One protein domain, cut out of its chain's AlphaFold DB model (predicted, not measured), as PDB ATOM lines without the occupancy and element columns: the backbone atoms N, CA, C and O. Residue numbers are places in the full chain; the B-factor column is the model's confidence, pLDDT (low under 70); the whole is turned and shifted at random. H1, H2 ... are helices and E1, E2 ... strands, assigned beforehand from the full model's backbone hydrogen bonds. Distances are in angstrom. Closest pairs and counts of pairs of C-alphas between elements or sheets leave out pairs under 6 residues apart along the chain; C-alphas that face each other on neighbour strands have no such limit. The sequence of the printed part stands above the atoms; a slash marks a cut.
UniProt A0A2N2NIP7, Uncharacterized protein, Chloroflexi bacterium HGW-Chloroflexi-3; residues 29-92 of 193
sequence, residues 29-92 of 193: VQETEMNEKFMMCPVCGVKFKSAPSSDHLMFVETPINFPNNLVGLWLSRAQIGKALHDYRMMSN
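Overview. This is residues 29 to 92 of the 193 residues of an uncharacterized protein of Chloroflexi bacterium HGW-Chloroflexi-3 (UniProt A0A2N2NIP7). A strongly twisted sheet of five short strands makes the body, and a single helix, H1, runs on from its last strand, E5, and slants away from the sheet, so that the E1 and E2 hairpin lies at one end of an elongated outline and the far end of H1 at the other. E3 and E4 are in the middle, and a long loop of residues 62 to 73 swings out between E4 and E5. The printed part has 64 residues, with five named strands and then one named helix along the chain, E1 E2 E3 E4 E5 H1; the sheet has the order E1 - E2 - E3 - E4 - E5, all antiparallel, and the class is mixed, helices and strands. The whole is only just compact, close to loose, with a radius of gyration of the C-alphas of 12.5 A, and it spans 41 by 25 by 17 A.

Along the chain. Find C-alpha 29 at (-24.938, 42.235, -37.042); from there E1 takes residues 29 to 31, 6.6 A from first to last C-alpha. Go on to Lys 37, where E2 begins; it takes residues 37 to 40 and is 9.9 A long. E3 follows at residues 47 to 50, 10.0 A long. Look next at C-alpha 56, at (-29.472, 27.453, -38.257): here begins E4, residues 56 to 61, the longest strand at 15.6 A. E5 takes residues 74 to 76, 7.0 A long. The next residue, Arg 77, begins H1, residues 77 to 92, which runs 22.8 A to C-alpha 92 at (-43.716, 25.610, -14.349).

Arrangement. Begin with the sheet at its edge strand E1 and go across it to the other edge strand, E5. The five strands form a meander, each strand the antiparallel neighbour of the one before. E1 and E2 are a hairpin at 138 degrees between their directions, and N 30 and O 38 are within hydrogen-bond range at 2.8 A. E2 and E3 are a hairpin at 135 degrees; look for N 39 and O 48, 2.8 A apart. E3 and E4 are a hairpin at 151 degrees, with N 49 and O 58 at 2.8 A and N 58 and O 49 at 2.9 A. E4 and E5 are a hairpin at 125 degrees, where N 57 and O 75 are 2.8 A apart and the C-alphas of His 56 and Ser 76, which face each other, 4.3 A. From edge to edge the strands' lines turn by 159 degrees; E1 and E5 are apart. H1 is on the sheet, and the two make two layers, a helix on one face of a sheet. Its height over the sheet is 13.2 A; it lies over E5, and its line rises 48 degrees out of the local plane, where it stands up from the sheet. The closest C-alphas of H1 and E4 are those of Arg 77 and His 56, 6.9 A apart. In H1 every O i to N i+4 pair is within hydrogen-bond range.

Size, cuts and confidence. The two C-alphas farthest apart are those of Glu 33 and Asn 92, 41.7 A. The printed part runs from residue 29 to residue 92 and has no cut. The link from E4 to E5 is long, with 12 residues, while that from E2 to E3 is short and the other three are tight. Look in the B-factor column for the mean pLDDT of the printed part, 74.7; the model's confidence is low, under 70, at residues 32 to 36, 52 to 54, 63 to 69 and 90 to 92.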
ATOM      1  N   VAL A  29     -26.187  42.917 -36.686       79.19
ATOM      2  CA  VAL A  29     -24.938  42.235 -37.042       79.19
ATOM      3  C   VAL A  29     -23.767  43.009 -36.440       79.19
ATOM      4  O   VAL A  29     -23.620  44.196 -36.719       79.19
ATOM      5  N   GLN A  30     -22.948  42.342 -35.631       73.75
ATOM      6  CA  GLN A  30     -21.666  42.847 -35.147       73.75
ATOM      7  C   GLN A  30     -20.542  42.043 -35.789       73.75
ATOM      8  O   GLN A  30     -20.558  40.813 -35.772       73.75
ATOM      9  N   GLU A  31     -19.573  42.744 -36.361       72.19
ATOM     10  CA  GLU A  31     -18.351  42.153 -36.891       72.19
ATOM     11  C   GLU A  31     -17.242  42.377 -35.864       72.19
ATOM     12  O   GLU A  31     -17.067  43.482 -35.355       72.19
ATOM     13  N   THR A  32     -16.559  41.301 -35.491       67.88
ATOM     14  CA  THR A  32     -15.414  41.365 -34.572       67.88
ATOM     15  C   THR A  32     -14.118  41.580 -35.347       67.88
ATOM     16  O   THR A  32     -14.065  41.340 -36.552       67.88
ATOM     17  N   GLU A  33     -13.049  41.968 -34.647       61.19
ATOM     18  CA  GLU A  33     -11.710  42.183 -35.225       61.19
ATOM     19  C   GLU A  33     -11.158  40.954 -35.979       61.19
ATOM     20  O   GLU A  33     -10.304  41.090 -36.848       61.19
ATOM     21  N   MET A  34     -11.688  39.755 -35.705       63.31
ATOM     22  CA  MET A  34     -11.337  38.510 -36.399       63.31
ATOM     23  C   MET A  34     -12.196  38.214 -37.647       63.31
ATOM     24  O   MET A  34     -12.195  37.083 -38.129       63.31
ATOM     25  N   ASN A  35     -12.966  39.182 -38.157       63.41
ATOM     26  CA  ASN A  35     -13.958  39.009 -39.235       63.41
ATOM     27  C   ASN A  35     -15.056  37.965 -38.931       63.41
ATOM     28  O   ASN A  35     -15.764  37.508 -39.833       63.41
ATOM     29  N   GLU A  36     -15.241  37.576 -37.664       68.00
ATOM     30  CA  GLU A  36     -16.387  36.756 -37.281       68.00
ATOM     31  C   GLU A  36     -17.622  37.652 -37.148       68.00
ATOM     32  O   GLU A  36     -17.641  38.602 -36.356       68.00
ATOM     33  N   LYS A  37     -18.664  37.333 -37.924       73.25
ATOM     34  CA  LYS A  37     -19.954  38.027 -37.890       73.25
ATOM     35  C   LYS A  37     -20.896  37.355 -36.903       73.25
ATOM     36  O   LYS A  37     -21.295  36.202 -37.077       73.25
ATOM     37  N   PHE A  38     -21.301  38.113 -35.898       80.69
ATOM     38  CA  PHE A  38     -22.288  37.724 -34.906       80.69
ATOM     39  C   PHE A  38     -23.581  38.490 -35.126       80.69
ATOM     40  O   PHE A  38     -23.589  39.611 -35.622       80.69
ATOM     41  N   MET A  39     -24.690  37.895 -34.716       81.38
ATOM     42  CA  MET A  39     -25.965  38.581 -34.575       81.38
ATOM     43  C   MET A  39     -26.244  38.782 -33.092       81.38
ATOM     44  O   MET A  39     -26.176  37.829 -32.326       81.38
ATOM     45  N   MET A  40     -26.576  39.997 -32.675       83.06
ATOM     46  CA  MET A  40     -26.906  40.333 -31.295       83.06
ATOM     47  C   MET A  40     -28.329  40.872 -31.213       83.06
ATOM     48  O   MET A  40     -28.758  41.664 -32.052       83.06
ATOM     49  N   CYS A  41     -29.071  40.463 -30.187       81.38
ATOM     50  CA  CYS A  41     -30.323  41.128 -29.856       81.38
ATOM     51  C   CYS A  41     -30.077  42.294 -28.882       81.38
ATOM     52  O   CYS A  41     -29.590  42.039 -27.780       81.38
ATOM     53  N   PRO A  42     -30.480  43.534 -29.212       77.44
ATOM     54  CA  PRO A  42     -30.308  44.687 -28.319       77.44
ATOM     55  C   PRO A  42     -31.178  44.618 -27.053       77.44
ATOM     56  O   PRO A  42     -30.886  45.288 -26.070       77.44
ATOM     57  N   VAL A  43     -32.237  43.800 -27.051       77.81
ATOM     58  CA  VAL A  43     -33.184  43.709 -25.928       77.81
ATOM     59  C   VAL A  43     -32.773  42.648 -24.912       77.81
ATOM     60  O   VAL A  43     -32.794  42.903 -23.713       77.81
ATOM     61  N   CYS A  44     -32.428  41.440 -25.367       75.88
ATOM     62  CA  CYS A  44     -32.069  40.337 -24.468       75.88
ATOM     63  C   CYS A  44     -30.560  40.077 -24.372       75.88
ATOM     64  O   CYS A  44     -30.158  39.195 -23.620       75.88
ATOM     65  N   GLY A  45     -29.735  40.800 -25.137       75.25
ATOM     66  CA  GLY A  45     -28.273  40.686 -25.113       75.25
ATOM     67  C   GLY A  45     -27.717  39.378 -25.682       75.25
ATOM     68  O   GLY A  45     -26.515  39.151 -25.631       75.25
ATOM     69  N   VAL A  46     -28.569  38.503 -26.224       80.94
ATOM     70  CA  VAL A  46     -28.148  37.185 -26.717       80.94
ATOM     71  C   VAL A  46     -27.355  37.340 -28.006       80.94
ATOM     72  O   VAL A  46     -27.794  38.051 -28.920       80.94
ATOM     73  N   LYS A  47     -26.229  36.625 -28.089       84.69
ATOM     74  CA  LYS A  47     -25.381  36.555 -29.282       84.69
ATOM     75  C   LYS A  47     -25.542  35.220 -29.999       84.69
ATOM     76  O   LYS A  47     -25.479  34.147 -29.393       84.69
ATOM     77  N   PHE A  48     -25.688  35.305 -31.312       84.00
ATOM     78  CA  PHE A  48     -25.880  34.189 -32.222       84.00
ATOM     79  C   PHE A  48     -24.768  34.167 -33.275       84.00
ATOM     80  O   PHE A  48     -24.402  35.215 -33.812       84.00
ATOM     81  N   LYS A  49     -24.298  32.975 -33.643       82.75
ATOM     82  CA  LYS A  49     -23.612  32.734 -34.922       82.75
ATOM     83  C   LYS A  49     -24.635  32.231 -35.941       82.75
ATOM     84  O   LYS A  49     -25.487  31.408 -35.605       82.75
ATOM     85  N   SER A  50     -24.566  32.738 -37.171       76.81
ATOM     86  CA  SER A  50     -25.362  32.230 -38.296       76.81
ATOM     87  C   SER A  50     -24.564  31.180 -39.053       76.81
ATOM     88  O   SER A  50     -23.378  31.391 -39.305       76.81
ATOM     89  N   ALA A  51     -25.204  30.084 -39.458       73.69
ATOM     90  CA  ALA A  51     -24.572  29.147 -40.375       73.69
ATOM     91  C   ALA A  51     -24.459  29.788 -41.779       73.69
ATOM     92  O   ALA A  51     -25.366  30.526 -42.172       73.69
ATOM     93  N   PRO A  52     -23.393  29.511 -42.556       64.06
ATOM     94  CA  PRO A  52     -23.194  30.119 -43.879       64.06
ATOM     95  C   PRO A  52     -24.226  29.682 -44.926       64.06
ATOM     96  O   PRO A  52     -24.533  30.431 -45.845       64.06
ATOM     97  N   SER A  53     -24.741  28.458 -44.802       64.81
ATOM     98  CA  SER A  53     -25.565  27.789 -45.818       64.81
ATOM     99  C   SER A  53     -26.951  27.374 -45.320       64.81
ATOM    100  O   SER A  53     -27.689  26.709 -46.043       64.81
ATOM    101  N   SER A  54     -27.325  27.723 -44.084       68.94
ATOM    102  CA  SER A  54     -28.610  27.311 -43.515       68.94
ATOM    103  C   SER A  54     -29.184  28.329 -42.533       68.94
ATOM    104  O   SER A  54     -28.456  29.125 -41.948       68.94
ATOM    105  N   ASP A  55     -30.497  28.255 -42.296       72.12
ATOM    106  CA  ASP A  55     -31.217  29.074 -41.304       72.12
ATOM    107  C   ASP A  55     -30.955  28.627 -39.840       72.12
ATOM    108  O   ASP A  55     -31.730  28.947 -38.930       72.12
ATOM    109  N   HIS A  56     -29.882  27.863 -39.597       80.62
ATOM    110  CA  HIS A  56     -29.472  27.453 -38.257       80.62
ATOM    111  C   HIS A  56     -28.701  28.572 -37.560       80.62
ATOM    112  O   HIS A  56     -27.843  29.244 -38.137       80.62
ATOM    113  N   LEU A  57     -29.009  28.734 -36.279       82.19
ATOM    114  CA  LEU A  57     -28.400  29.687 -35.373       82.19
ATOM    115  C   LEU A  57     -27.743  28.918 -34.234       82.19
ATOM    116  O   LEU A  57     -28.332  27.982 -33.696       82.19
ATOM    117  N   MET A  58     -26.545  29.337 -33.849       83.25
ATOM    118  CA  MET A  58     -25.857  28.808 -32.679       83.25
ATOM    119  C   MET A  58     -25.759  29.880 -31.605       83.25
ATOM    120  O   MET A  58     -25.299  30.992 -31.870       83.25
ATOM    121  N   PHE A  59     -26.181  29.543 -30.391       82.38
ATOM    122  CA  PHE A  59     -26.042  30.409 -29.228       82.38
ATOM    123  C   PHE A  59     -24.587  30.444 -28.763       82.38
ATOM    124  O   PHE A  59     -24.027  29.401 -28.423       82.38
ATOM    125  N   VAL A  60     -24.000  31.640 -28.745       76.81
ATOM    126  CA  VAL A  60     -22.632  31.874 -28.251       76.81
ATOM    127  C   VAL A  60     -22.678  32.399 -26.826       76.81
ATOM    128  O   VAL A  60     -22.006  31.877 -25.946       76.81
ATOM    129  N   GLU A  61     -23.525  33.400 -26.594       71.25
ATOM    130  CA  GLU A  61     -23.759  33.973 -25.273       71.25
ATOM    131  C   GLU A  61     -25.257  34.012 -25.014       71.25
ATOM    132  O   GLU A  61     -26.035  34.476 -25.852       71.25
ATOM    133  N   THR A  62     -25.653  33.520 -23.845       70.50
ATOM    134  CA  THR A  62     -27.044  33.473 -23.397       70.50
ATOM    135  C   THR A  62     -27.161  34.097 -22.006       70.50
ATOM    136  O   THR A  62     -26.172  34.131 -21.272       70.50
ATOM    137  N   PRO A  63     -28.332  34.640 -21.630       68.31
ATOM    138  CA  PRO A  63     -28.542  35.172 -20.290       68.31
ATOM    139  C   PRO A  63     -28.426  34.061 -19.238       68.31
ATOM    140  O   PRO A  63     -28.711  32.903 -19.517       68.31
ATOM    141  N   ILE A  64     -28.083  34.435 -18.002       62.06
ATOM    142  CA  ILE A  64     -27.781  33.521 -16.878       62.06
ATOM    143  C   ILE A  64     -28.893  32.479 -16.611       62.06
ATOM    144  O   ILE A  64     -28.613  31.389 -16.129       62.06
ATOM    145  N   ASN A  65     -30.144  32.778 -16.977       63.22
ATOM    146  CA  ASN A  65     -31.308  31.900 -16.781       63.22
ATOM    147  C   ASN A  65     -31.748  31.146 -18.053       63.22
ATOM    148  O   ASN A  65     -32.916  30.760 -18.171       63.22
ATOM    149  N   PHE A  66     -30.864  30.997 -19.040       68.56
ATOM    150  CA  PHE A  66     -31.173  30.319 -20.296       68.56
ATOM    151  C   PHE A  66     -30.974  28.799 -20.188       68.56
ATOM    152  O   PHE A  66     -30.087  28.352 -19.463       68.56
ATOM    153  N   PRO A  67     -31.763  27.981 -20.911       66.88
ATOM    154  CA  PRO A  67     -31.539  26.544 -20.956       66.88
ATOM    155  C   PRO A  67     -30.110  26.215 -21.433       66.88
ATOM    156  O   PRO A  67     -29.781  26.385 -22.610       66.88
ATOM    157  N   ASN A  68     -29.262  25.717 -20.522       65.19
ATOM    158  CA  ASN A  68     -27.860  25.368 -20.804       65.19
ATOM    159  C   ASN A  68     -27.716  24.333 -21.932       65.19
ATOM    160  O   ASN A  68     -26.682  24.270 -22.590       65.19
ATOM    161  N   ASN A  69     -28.759  23.542 -22.190       68.75
ATOM    162  CA  ASN A  69     -28.788  22.515 -23.228       68.75
ATOM    163  C   ASN A  69     -28.901  23.062 -24.662       68.75
ATOM    164  O   ASN A  69     -28.891  22.266 -25.592       68.75
ATOM    165  N   LEU A  70     -29.032  24.379 -24.860       71.12
ATOM    166  CA  LEU A  70     -29.116  24.993 -26.194       71.12
ATOM    167  C   LEU A  70     -27.842  25.739 -26.601       71.12
ATOM    168  O   LEU A  70     -27.688  26.090 -27.771       71.12
ATOM    169  N   VAL A  71     -26.935  25.990 -25.658       75.81
ATOM    170  CA  VAL A  71     -25.684  26.710 -25.916       75.81
ATOM    171  C   VAL A  71     -24.742  25.826 -26.733       75.81
ATOM    172  O   VAL A  71     -24.588  24.644 -26.441       75.81
ATOM    173  N   GLY A  72     -24.131  26.380 -27.784       74.06
ATOM    174  CA  GLY A  72     -23.198  25.644 -28.646       74.06
ATOM    175  C   GLY A  72     -23.835  24.659 -29.638       74.06
ATOM    176  O   GLY A  72     -23.113  24.034 -30.412       74.06
ATOM    177  N   LEU A  73     -25.166  24.535 -29.671       79.56
ATOM    178  CA  LEU A  73     -25.867  23.729 -30.674       79.56
ATOM    179  C   LEU A  73     -26.306  24.582 -31.866       79.56
ATOM    180  O   LEU A  73     -26.852  25.673 -31.699       79.56
ATOM    181  N   TRP A  74     -26.126  24.050 -33.074       81.62
ATOM    182  CA  TRP A  74     -26.713  24.611 -34.290       81.62
ATOM    183  C   TRP A  74     -28.190  24.240 -34.362       81.62
ATOM    184  O   TRP A  74     -28.539  23.091 -34.625       81.62
ATOM    185  N   LEU A  75     -29.064  25.214 -34.128       81.69
ATOM    186  CA  LEU A  75     -30.504  24.996 -34.047       81.69
ATOM    187  C   LEU A  75     -31.244  25.872 -35.051       81.69
ATOM    188  O   LEU A  75     -30.983  27.064 -35.193       81.69
ATOM    189  N   SER A  76     -32.222  25.290 -35.735       82.88
ATOM    190  CA  SER A  76     -33.175  26.057 -36.537       82.88
ATOM    191  C   SER A  76     -34.080  26.899 -35.633       82.88
ATOM    192  O   SER A  76     -34.325  26.562 -34.471       82.88
ATOM    193  N   ARG A  77     -34.672  27.969 -36.174       77.94
ATOM    194  CA  ARG A  77     -35.633  28.808 -35.427       77.94
ATOM    195  C   ARG A  77     -36.777  28.006 -34.797       77.94
ATOM    196  O   ARG A  77     -37.190  28.314 -33.682       77.94
ATOM    197  N   ALA A  78     -37.267  26.974 -35.487       78.25
ATOM    198  CA  ALA A  78     -38.333  26.113 -34.981       78.25
ATOM    199  C   ALA A  78     -37.873  25.281 -33.770       78.25
ATOM    200  O   ALA A  78     -38.586  25.212 -32.770       78.25
ATOM    201  N   GLN A  79     -36.665  24.710 -33.824       81.50
ATOM    202  CA  GLN A  79     -36.078  23.960 -32.707       81.50
ATOM    203  C   GLN A  79     -35.815  24.859 -31.495       81.50
ATOM    204  O   GLN A  79     -36.110  24.459 -30.372       81.50
ATOM    205  N   ILE A  80     -35.338  26.087 -31.721       82.31
ATOM    206  CA  ILE A  80     -35.159  27.086 -30.657       82.31
ATOM    207  C   ILE A  80     -36.501  27.399 -29.988       82.31
ATOM    208  O   ILE A  80     -36.606  27.366 -28.764       82.31
ATOM    209  N   GLY A  81     -37.541  27.664 -30.784       81.44
ATOM    210  CA  GLY A  81     -38.885  27.929 -30.272       81.44
ATOM    211  C   GLY A  81     -39.442  26.762 -29.456       81.44
ATOM    212  O   GLY A  81     -39.959  26.979 -28.359       81.44
ATOM    213  N   LYS A  82     -39.279  25.527 -29.951       82.38
ATOM    214  CA  LYS A  82     -39.699  24.308 -29.253       82.38
ATOM    215  C   LYS A  82     -38.968  24.141 -27.919       82.38
ATOM    216  O   LYS A  82     -39.615  23.987 -26.893       82.38
ATOM    217  N   ALA A  83     -37.642  24.245 -27.908       80.00
ATOM    218  CA  ALA A  83     -36.865  24.058 -26.689       80.00
ATOM    219  C   ALA A  83     -37.160  25.119 -25.617       80.00
ATOM    220  O   ALA A  83     -37.243  24.803 -24.432       80.00
ATOM    221  N   LEU A  84     -37.372  26.376 -26.023       80.06
ATOM    222  CA  LEU A  84     -37.797  27.440 -25.111       80.06
ATOM    223  C   LEU A  84     -39.188  27.189 -24.536       80.06
ATOM    224  O   LEU A  84     -39.438  27.486 -23.368       80.06
ATOM    225  N   HIS A  85     -40.101  26.677 -25.357       79.38
ATOM    226  CA  HIS A  85     -41.430  26.296 -24.912       79.38
ATOM    227  C   HIS A  85     -41.359  25.150 -23.894       79.38
ATOM    228  O   HIS A  85     -41.893  25.284 -22.796       79.38
ATOM    229  N   ASP A  86     -40.630  24.078 -24.208       79.25
ATOM    230  CA  ASP A  86     -40.467  22.916 -23.330       79.25
ATOM    231  C   ASP A  86     -39.813  23.313 -21.997       79.25
ATOM    232  O   ASP A  86     -40.309  22.950 -20.932       79.25
ATOM    233  N   TYR A  87     -38.788  24.171 -22.031       76.88
ATOM    234  CA  TYR A  87     -38.168  24.726 -20.824       76.88
ATOM    235  C   TYR A  87     -39.159  25.506 -19.948       76.88
ATOM    236  O   TYR A  87     -39.181  25.328 -18.729       76.88
ATOM    237  N   ARG A  88     -40.026  26.338 -20.544       74.94
ATOM    238  CA  ARG A  88     -41.079  27.056 -19.798       74.94
ATOM    239  C   ARG A  88     -42.075  26.091 -19.161       74.94
ATOM    240  O   ARG A  88     -42.491  26.314 -18.027       74.94
ATOM    241  N   MET A  89     -42.448  25.027 -19.865       71.06
ATOM    242  CA  MET A  89     -43.383  24.027 -19.348       71.06
ATOM    243  C   MET A  89     -42.773  23.221 -18.191       71.06
ATOM    244  O   MET A  89     -43.429  23.049 -17.167       71.06
ATOM    245  N   MET A  90     -41.505  22.811 -18.302       68.50
ATOM    246  CA  MET A  90     -40.784  22.090 -17.240       68.50
ATOM    247  C   MET A  90     -40.507  22.976 -16.015       68.50
ATOM    248  O   MET A  90     -40.661  22.535 -14.878       68.50
ATOM    249  N   SER A  91     -40.156  24.249 -16.224       62.25
ATOM    250  CA  SER A  91     -39.969  25.218 -15.136       62.25
ATOM    251  C   SER A  91     -41.261  25.447 -14.340       62.25
ATOM    252  O   SER A  91     -41.221  25.503 -13.112       62.25
ATOM    253  N   ASN A  92     -42.416  25.491 -15.014       59.53
ATOM    254  CA  ASN A  92     -43.716  25.610 -14.349       59.53
ATOM    255  C   ASN A  92     -44.085  24.368 -13.518       59.53
ATOM    256  O   ASN A  92     -44.746  24.507 -12.493       59.53
TER     257      ASN A  92